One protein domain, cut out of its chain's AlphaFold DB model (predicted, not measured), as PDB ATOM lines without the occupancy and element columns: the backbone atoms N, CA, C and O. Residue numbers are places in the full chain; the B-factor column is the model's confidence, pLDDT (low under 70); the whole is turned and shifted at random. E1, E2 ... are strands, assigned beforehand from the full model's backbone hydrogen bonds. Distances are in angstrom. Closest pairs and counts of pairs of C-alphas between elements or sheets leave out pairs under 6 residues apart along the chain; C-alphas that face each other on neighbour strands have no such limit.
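Overview. This is residues 2 to 23 and 47 to 94 of the 458 residues of an uncharacterized protein of fungal sp. No.14919 (UniProt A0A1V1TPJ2). A small three-stranded sheet, E3, E4 and E5, makes one slab, and a long two-stranded hairpin, E1 and E2, passes by the end where E3 begins as a nearly separate piece, coming near it at Ala 16 and Val 50. The tail after E5, residues 84 to 94, crosses the opposite end of the sheet, where the E3 to E4 link lies. The printed part has 70 residues with five named strands, E1 to E5 in chain order, and no named helix; the class is all strand, with 36 residues in named elements. Both sheets are antiparallel, in the orders E3 - E4 - E5 and E1 - E2. The whole is loose, with a radius of gyration of the C-alphas of 14.5 A and spans of 38 by 31 by 21 A.

Along the chain. E3 is residues 50 to 55, 16.2 A; E4 is residues 64 to 70, 20.9 A; E5 is residues 80 to 83, 10.7 A, ending at C-alpha 83 (186.183, 246.491, 174.979). E1, residues 2 to 10, runs 26.0 A from C-alpha 2 (184.887, 254.716, 166.304), and E2, residues 13 to 22, runs 27.2 A.

Arrangement. E3, E4 and E5 form a meander, each strand the antiparallel neighbour of the one before, with E4 the inner strand. In the hairpin E3 and E4, at 165 degrees, N 55 and O 65 are 2.8 A apart, within hydrogen-bond range. In the hairpin E4 and E5, at 166 degrees, N 83 and O 64 are 2.9 A apart, within that range. E1 and E2 form a hairpin at 158 degrees, with N 8 and O 15 at 2.8 A, within that range. The closest C-alphas of E2 and E3, those of Ala 16 and Val 50, are 6.9 A apart. E1 is apart from E3, E4 and E5.

Size, cuts and confidence. The two farthest C-alphas, those of Gly 11 and Gly 61, are 42.4 A apart. Residues 24 to 46 are cut out, and C-alphas 23 and 47 are 23.9 A apart. Of the links printed whole, E1 to E2 is tight and none is long. Mean pLDDT of the printed part is 73.8; residues 2 to 23, 47, 75, 93 and 94 are under 70.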
ATOM      1  N   SER A   2     185.963 255.561 166.836       35.62
ATOM      2  CA  SER A   2     184.887 254.716 166.304       35.62
ATOM      3  C   SER A   2     185.105 254.496 164.809       35.62
ATOM      4  O   SER A   2     185.461 255.437 164.092       35.62
ATOM      5  N   PHE A   3     184.912 253.251 164.378       42.81
ATOM      6  CA  PHE A   3     185.049 252.797 163.002       42.81
ATOM      7  C   PHE A   3     183.683 252.323 162.515       42.81
ATOM      8  O   PHE A   3     183.104 251.411 163.102       42.81
ATOM      9  N   ARG A   4     183.177 252.905 161.425       46.53
ATOM     10  CA  ARG A   4     182.058 252.316 160.676       46.53
ATOM     11  C   ARG A   4     182.591 251.682 159.395       46.53
ATOM     12  O   ARG A   4     183.200 252.374 158.576       46.53
ATOM     13  N   LEU A   5     182.339 250.382 159.247       46.19
ATOM     14  CA  LEU A   5     182.355 249.663 157.975       46.19
ATOM     15  C   LEU A   5     180.948 249.747 157.380       46.19
ATOM     16  O   LEU A   5     179.984 249.381 158.052       46.19
ATOM     17  N   VAL A   6     180.821 250.209 156.138       52.56
ATOM     18  CA  VAL A   6     179.546 250.171 155.409       52.56
ATOM     19  C   VAL A   6     179.581 248.991 154.443       52.56
ATOM     20  O   VAL A   6     180.493 248.886 153.626       52.56
ATOM     21  N   PHE A   7     178.591 248.102 154.519       50.28
ATOM     22  CA  PHE A   7     178.457 246.970 153.601       50.28
ATOM     23  C   PHE A   7     177.295 247.203 152.631       50.28
ATOM     24  O   PHE A   7     176.186 247.535 153.047       50.28
ATOM     25  N   LYS A   8     177.543 247.004 151.335       52.38
ATOM     26  CA  LYS A   8     176.567 247.132 150.247       52.38
ATOM     27  C   LYS A   8     176.258 245.736 149.699       52.38
ATOM     28  O   LYS A   8     177.178 244.996 149.349       52.38
ATOM     29  N   LYS A   9     174.977 245.358 149.637       42.38
ATOM     30  CA  LYS A   9     174.544 244.043 149.135       42.38
ATOM     31  C   LYS A   9     174.208 244.121 147.644       42.38
ATOM     32  O   LYS A   9     173.286 244.836 147.268       42.38
ATOM     33  N   HIS A  10     174.904 243.349 146.813       49.00
ATOM     34  CA  HIS A  10     174.643 243.221 145.374       49.00
ATOM     35  C   HIS A  10     174.616 241.740 144.977       49.00
ATOM     36  O   HIS A  10     175.532 240.990 145.306       49.00
ATOM     37  N   GLY A  11     173.560 241.294 144.283       49.66
ATOM     38  CA  GLY A  11     173.469 239.921 143.756       49.66
ATOM     39  C   GLY A  11     173.652 238.816 144.810       49.66
ATOM     40  O   GLY A  11     174.275 237.798 144.535       49.66
ATOM     41  N   GLY A  12     173.197 239.050 146.047       46.62
ATOM     42  CA  GLY A  12     173.389 238.136 147.182       46.62
ATOM     43  C   GLY A  12     174.741 238.250 147.902       46.62
ATOM     44  O   GLY A  12     174.830 237.829 149.052       46.62
ATOM     45  N   LYS A  13     175.756 238.878 147.295       39.38
ATOM     46  CA  LYS A  13     177.083 239.107 147.891       39.38
ATOM     47  C   LYS A  13     177.118 240.423 148.680       39.38
ATOM     48  O   LYS A  13     176.385 241.361 148.368       39.38
ATOM     49  N   MET A  14     177.967 240.481 149.706       45.09
ATOM     50  CA  MET A  14     178.196 241.661 150.550       45.09
ATOM     51  C   MET A  14     179.576 242.247 150.239       45.09
ATOM     52  O   MET A  14     180.577 241.554 150.395       45.09
ATOM     53  N   THR A  15     179.628 243.518 149.840       56.16
ATOM     54  CA  THR A  15     180.872 244.236 149.513       56.16
ATOM     55  C   THR A  15     181.092 245.367 150.514       56.16
ATOM     56  O   THR A  15     180.170 246.138 150.783       56.16
ATOM     57  N   ALA A  16     182.295 245.490 151.076       52.28
ATOM     58  CA  ALA A  16     182.630 246.578 151.995       52.28
ATOM     59  C   ALA A  16     182.994 247.860 151.222       52.28
ATOM     60  O   ALA A  16     183.968 247.893 150.474       52.28
ATOM     61  N   CYS A  17     182.233 248.932 151.433       49.97
ATOM     62  CA  CYS A  17     182.465 250.256 150.863       49.97
ATOM     63  C   CYS A  17     182.943 251.221 151.959       49.97
ATOM     64  O   CYS A  17     182.130 251.842 152.638       49.97
ATOM     65  N   ARG A  18     184.270 251.406 152.050       53.47
ATOM     66  CA  ARG A  18     184.967 252.435 152.856       53.47
ATOM     67  C   ARG A  18     184.918 252.240 154.384       53.47
ATOM     68  O   ARG A  18     183.894 251.927 154.985       53.47
ATOM     69  N   LEU A  19     186.058 252.513 155.019       42.03
ATOM     70  CA  LEU A  19     186.203 252.674 156.466       42.03
ATOM     71  C   LEU A  19     186.203 254.179 156.784       42.03
ATOM     72  O   LEU A  19     186.996 254.922 156.206       42.03
ATOM     73  N   LYS A  20     185.331 254.654 157.684       45.72
ATOM     74  CA  LYS A  20     185.408 256.031 158.218       45.72
ATOM     75  C   LYS A  20     185.928 256.013 159.656       45.72
ATOM     76  O   LYS A  20     185.307 255.411 160.529       45.72
ATOM     77  N   THR A  21     187.036 256.714 159.894       39.34
ATOM     78  CA  THR A  21     187.616 256.973 161.219       39.34
ATOM     79  C   THR A  21     187.091 258.285 161.792       39.34
ATOM     80  O   THR A  21     187.361 259.363 161.263       39.34
ATOM     81  N   SER A  22     186.368 258.223 162.911       38.69
ATOM     82  CA  SER A  22     186.003 259.438 163.650       38.69
ATOM     83  C   SER A  22     187.160 259.892 164.549       38.69
ATOM     84  O   SER A  22     187.492 259.214 165.530       38.69
ATOM     85  N   LYS A  23     187.774 261.039 164.217       40.34
ATOM     86  CA  LYS A  23     188.666 261.795 165.115       40.34
ATOM     87  C   LYS A  23     187.835 262.780 165.941       40.34
ATOM     88  O   LYS A  23     187.111 263.601 165.383       40.34
ATOM     89  N   ARG A  47     187.670 246.285 145.915       65.06
ATOM     90  CA  ARG A  47     188.819 246.480 146.832       65.06
ATOM     91  C   ARG A  47     189.210 245.228 147.643       65.06
ATOM     92  O   ARG A  47     189.428 245.308 148.850       65.06
ATOM     93  N   GLY A  48     189.250 244.071 146.990       80.62
ATOM     94  CA  GLY A  48     189.502 242.782 147.631       80.62
ATOM     95  C   GLY A  48     188.392 242.337 148.595       80.62
ATOM     96  O   GLY A  48     187.345 242.972 148.746       80.62
ATOM     97  N   LYS A  49     188.613 241.190 149.238       83.12
ATOM     98  CA  LYS A  49     187.764 240.664 150.314       83.12
ATOM     99  C   LYS A  49     188.073 241.361 151.643       83.12
ATOM    100  O   LYS A  49     189.214 241.731 151.912       83.12
ATOM    101  N   VAL A  50     187.064 241.454 152.510       87.62
ATOM    102  CA  VAL A  50     187.234 241.860 153.914       87.62
ATOM    103  C   VAL A  50     186.928 240.674 154.814       87.62
ATOM    104  O   VAL A  50     185.835 240.112 154.739       87.62
ATOM    105  N   LEU A  51     187.878 240.309 155.674       90.06
ATOM    106  CA  LEU A  51     187.656 239.353 156.756       90.06
ATOM    107  C   LEU A  51     187.377 240.131 158.044       90.06
ATOM    108  O   LEU A  51     188.075 241.098 158.345       90.06
ATOM    109  N   VAL A  52     186.390 239.693 158.822       92.69
ATOM    110  CA  VAL A  52     186.142 240.198 160.178       92.69
ATOM    111  C   VAL A  52     186.140 239.005 161.124       92.69
ATOM    112  O   VAL A  52     185.344 238.084 160.952       92.69
ATOM    113  N   GLN A  53     187.027 239.015 162.117       95.06
ATOM    114  CA  GLN A  53     187.056 238.015 163.184       95.06
ATOM    115  C   GLN A  53     186.623 238.683 164.482       95.06
ATOM    116  O   GLN A  53     187.264 239.623 164.955       95.06
ATOM    117  N   TYR A  54     185.551 238.161 165.067       94.81
ATOM    118  CA  TYR A  54     185.201 238.430 166.451       94.81
ATOM    119  C   TYR A  54     185.993 237.491 167.371       94.81
ATOM    120  O   TYR A  54     186.130 236.302 167.083       94.81
ATOM    121  N   GLN A  55     186.527 238.034 168.460       95.06
ATOM    122  CA  GLN A  55     187.230 237.306 169.510       95.06
ATOM    123  C   GLN A  55     186.508 237.591 170.838       95.06
ATOM    124  O   GLN A  55     186.712 238.664 171.413       95.06
ATOM    125  N   PRO A  56     185.631 236.689 171.319       93.56
ATOM    126  CA  PRO A  56     185.012 236.843 172.630       93.56
ATOM    127  C   PRO A  56     186.055 236.751 173.748       93.56
ATOM    128  O   PRO A  56     187.094 236.104 173.598       93.56
ATOM    129  N   ALA A  57     185.744 237.355 174.892       94.44
ATOM    130  CA  ALA A  57     186.525 237.174 176.110       94.44
ATOM    131  C   ALA A  57     186.314 235.759 176.680       94.44
ATOM    132  O   ALA A  57     185.233 235.186 176.540       94.44
ATOM    133  N   LYS A  58     187.307 235.192 177.370       91.31
ATOM    134  CA  LYS A  58     187.155 233.907 178.086       91.31
ATOM    135  C   LYS A  58     186.704 234.094 179.535       91.31
ATOM    136  O   LYS A  58     186.164 233.164 180.129       91.31
ATOM    137  N   THR A  59     186.941 235.276 180.109       92.00
ATOM    138  CA  THR A  59     186.593 235.651 181.491       92.00
ATOM    139  C   THR A  59     186.207 237.133 181.571       92.00
ATOM    140  O   THR A  59     186.562 237.903 180.683       92.00
ATOM    141  N   CYS A  60     185.564 237.561 182.665       89.19
ATOM    142  CA  CYS A  60     185.237 238.976 182.918       89.19
ATOM    143  C   CYS A  60     186.461 239.915 182.998       89.19
ATOM    144  O   CYS A  60     186.299 241.128 182.893       89.19
ATOM    145  N   GLY A  61     187.670 239.380 183.222       89.81
ATOM    146  CA  GLY A  61     188.914 240.160 183.252       89.81
ATOM    147  C   GLY A  61     189.588 240.315 181.884       89.81
ATOM    148  O   GLY A  61     190.488 241.137 181.731       89.81
ATOM    149  N   GLU A  62     189.164 239.540 180.882       93.06
ATOM    150  CA  GLU A  62     189.620 239.679 179.500       93.06
ATOM    151  C   GLU A  62     188.725 240.658 178.726       93.06
ATOM    152  O   GLU A  62     187.559 240.864 179.056       93.06
ATOM    153  N   LYS A  63     189.258 241.250 177.652       94.69
ATOM    154  CA  LYS A  63     188.468 242.077 176.733       94.69
ATOM    155  C   LYS A  63     187.908 241.240 175.590       94.69
ATOM    156  O   LYS A  63     188.639 240.446 175.003       94.69
ATOM    157  N   ALA A  64     186.660 241.502 175.211       93.81
ATOM    158  CA  ALA A  64     186.181 241.132 173.887       93.81
ATOM    159  C   ALA A  64     186.871 242.026 172.843       93.81
ATOM    160  O   ALA A  64     187.214 243.182 173.117       93.81
ATOM    161  N   ALA A  65     187.110 241.488 171.653       95.25
ATOM    162  CA  ALA A  65     187.807 242.191 170.588       95.25
ATOM    163  C   ALA A  65     187.258 241.841 169.204       95.25
ATOM    164  O   ALA A  65     186.629 240.807 168.981       95.25
ATOM    165  N   TRP A  66     187.556 242.706 168.241       94.50
ATOM    166  CA  TRP A  66     187.368 242.434 166.821       94.50
ATOM    167  C   TRP A  66     188.611 242.838 166.041       94.50
ATOM    168  O   TRP A  66     189.339 243.762 166.422       94.50
ATOM    169  N   ARG A  67     188.849 242.114 164.950       92.50
ATOM    170  CA  ARG A  67     189.938 242.340 164.001       92.50
ATOM    171  C   ARG A  67     189.381 242.347 162.587       92.50
ATOM    172  O   ARG A  67     188.503 241.542 162.266       92.50
ATOM    173  N   VAL A  68     189.900 243.243 161.757       91.12
ATOM    174  CA  VAL A  68     189.513 243.409 160.355       91.12
ATOM    175  C   VAL A  68     190.750 243.242 159.475       91.12
ATOM    176  O   VAL A  68     191.801 243.807 159.762       91.12
ATOM    177  N   TRP A  69     190.629 242.484 158.390       89.56
ATOM    178  CA  TRP A  69     191.662 242.357 157.361       89.56
ATOM    179  C   TRP A  69     191.086 242.779 156.019       89.56
ATOM    180  O   TRP A  69     189.939 242.450 155.709       89.56
ATOM    181  N   PHE A  70     191.904 243.442 155.210       86.50
ATOM    182  CA  PHE A  70     191.600 243.780 153.825       86.50
ATOM    183  C   PHE A  70     192.586 243.020 152.936       86.50
ATOM    184  O   PHE A  70     193.795 243.074 153.158       86.50
ATOM    185  N   GLU A  71     192.078 242.266 151.967       83.31
ATOM    186  CA  GLU A  71     192.894 241.470 151.049       83.31
ATOM    187  C   GLU A  71     193.883 242.369 150.283       83.31
ATOM    188  O   GLU A  71     193.474 243.320 149.623       83.31
ATOM    189  N   GLY A  72     195.185 242.081 150.399       79.88
ATOM    190  CA  GLY A  72     196.260 242.891 149.811       79.88
ATOM    191  C   GLY A  72     196.832 244.005 150.705       79.88
ATOM    192  O   GLY A  72     197.746 244.696 150.266       79.88
ATOM    193  N   HIS A  73     196.355 244.173 151.945       76.88
ATOM    194  CA  HIS A  73     196.893 245.153 152.900       76.88
ATOM    195  C   HIS A  73     197.387 244.502 154.199       76.88
ATOM    196  O   HIS A  73     196.759 243.586 154.733       76.88
ATOM    197  N   GLU A  74     198.487 245.020 154.748       77.62
ATOM    198  CA  GLU A  74     198.997 244.607 156.058       77.62
ATOM    199  C   GLU A  74     198.096 245.072 157.221       77.62
ATOM    200  O   GLU A  74     197.303 246.017 157.117       77.62
ATOM    201  N   LEU A  75     198.221 244.390 158.363       69.62
ATOM    202  CA  LEU A  75     197.497 244.714 159.592       69.62
ATOM    203  C   LEU A  75     198.049 245.990 160.241       69.62
ATOM    204  O   LEU A  75     198.963 245.939 161.058       69.62
ATOM    205  N   MET A  76     197.434 247.132 159.943       75.56
ATOM    206  CA  MET A  76     197.605 248.342 160.751       75.56
ATOM    207  C   MET A  76     196.854 248.206 162.086       75.56
ATOM    208  O   MET A  76     195.742 247.673 162.118       75.56
ATOM    209  N   ASP A  77     197.395 248.756 163.179       75.94
ATOM    210  CA  ASP A  77     196.760 248.715 164.514       75.94
ATOM    211  C   ASP A  77     195.343 249.312 164.536       75.94
ATOM    212  O   ASP A  77     194.482 248.892 165.310       75.94
ATOM    213  N   SER A  78     195.058 250.243 163.620       75.25
ATOM    214  CA  SER A  78     193.727 250.811 163.386       75.25
ATOM    215  C   SER A  78     192.673 249.807 162.899       75.25
ATOM    216  O   SER A  78     191.512 250.179 162.772       75.25
ATOM    217  N   HIS A  79     193.037 248.557 162.605       85.38
ATOM    218  CA  HIS A  79     192.103 247.500 162.203       85.38
ATOM    219  C   HIS A  79     191.720 246.554 163.354       85.38
ATOM    220  O   HIS A  79     191.085 245.523 163.125       85.38
ATOM    221  N   GLN A  80     192.078 246.900 164.595       91.00
ATOM    222  CA  GLN A  80     191.676 246.176 165.801       91.00
ATOM    223  C   GLN A  80     190.997 247.120 166.802       91.00
ATOM    224  O   GLN A  80     191.361 248.290 166.926       91.00
ATOM    225  N   SER A  81     190.036 246.619 167.578       91.88
ATOM    226  CA  SER A  81     189.632 247.288 168.822       91.88
ATOM    227  C   SER A  81     189.171 246.281 169.873       91.88
ATOM    228  O   SER A  81     188.832 245.143 169.554       91.88
ATOM    229  N   SER A  82     189.191 246.692 171.142       93.88
ATOM    230  CA  SER A  82     188.837 245.842 172.282       93.88
ATOM    231  C   SER A  82     188.038 246.613 173.333       93.88
ATOM    232  O   SER A  82     188.251 247.813 173.524       93.88
ATOM    233  N   TRP A  83     187.113 245.927 174.001       95.06
ATOM    234  CA  TRP A  83     186.183 246.491 174.979       95.06
ATOM    235  C   TRP A  83     185.912 245.500 176.121       95.06
ATOM    236  O   TRP A  83     186.193 244.307 176.002       95.06
ATOM    237  N   THR A  84     185.399 245.991 177.249       94.44
ATOM    238  CA  THR A  84     184.961 245.131 178.359       94.44
ATOM    239  C   THR A  84     183.725 244.340 177.917       94.44
ATOM    240  O   THR A  84     182.767 244.973 177.473       94.44
ATOM    241  N   PRO A  85     183.729 242.999 177.984       92.19
ATOM    242  CA  PRO A  85     182.644 242.171 177.466       92.19
ATOM    243  C   PRO A  85     181.349 242.343 178.270       92.19
ATOM    244  O   PRO A  85     181.378 242.458 179.495       92.19
ATOM    245  N   SER A  86     180.212 242.269 177.581       88.25
ATOM    246  CA  SER A  86     178.922 241.944 178.206       88.25
ATOM    247  C   SER A  86     178.874 240.459 178.611       88.25
ATOM    248  O   SER A  86     179.661 239.655 178.112       88.25
ATOM    249  N   ALA A  87     177.945 240.052 179.483       86.06
ATOM    250  CA  ALA A  87     177.861 238.662 179.961       86.06
ATOM    251  C   ALA A  87     177.624 237.629 178.830       86.06
ATOM    252  O   ALA A  87     178.166 236.527 178.871       86.06
ATOM    253  N   ASP A  88     176.890 238.004 177.777       86.88
ATOM    254  CA  ASP A  88     176.674 237.216 176.550       86.88
ATOM    255  C   ASP A  88     177.927 237.093 175.659       86.88
ATOM    256  O   ASP A  88     177.987 236.249 174.765       86.88
ATOM    257  N   GLN A  89     178.948 237.915 175.908       89.62
ATOM    258  CA  GLN A  89     180.178 238.002 175.116       89.62
ATOM    259  C   GLN A  89     181.336 237.182 175.705       89.62
ATOM    260  O   GLN A  89     182.452 237.238 175.177       89.62
ATOM    261  N   ILE A  90     181.080 236.406 176.767       90.06
ATOM    262  CA  ILE A  90     182.085 235.617 177.488       90.06
ATOM    263  C   ILE A  90     181.915 234.127 177.201       90.06
ATOM    264  O   ILE A  90     180.970 233.474 177.638       90.06
ATOM    265  N   PHE A  91     182.886 233.565 176.488       87.50
ATOM    266  CA  PHE A  91     182.871 232.182 176.025       87.50
ATOM    267  C   PHE A  91     183.815 231.332 176.881       87.50
ATOM    268  O   PHE A  91     184.879 230.890 176.447       87.50
ATOM    269  N   GLY A  92     183.403 231.104 178.132       80.56
ATOM    270  CA  GLY A  92     184.058 230.148 179.023       80.56
ATOM    271  C   GLY A  92     183.997 228.726 178.451       80.56
ATOM    272  O   GLY A  92     182.946 228.276 177.991       80.56
ATOM    273  N   ASN A  93     185.123 228.009 178.469       62.62
ATOM    274  CA  ASN A  93     185.238 226.682 177.861       62.62
ATOM    275  C   ASN A  93     184.445 225.623 178.655       62.62
ATOM    276  O   ASN A  93     184.899 225.161 179.703       62.62
ATOM    277  N   LYS A  94     183.262 225.225 178.162       56.84
ATOM    278  CA  LYS A  94     182.312 224.322 178.847       56.84
ATOM    279  C   LYS A  94     182.706 222.833 178.797       56.84
ATOM    280  O   LYS A  94     181.865 221.971 178.560       56.84
TER     281      LYS A  94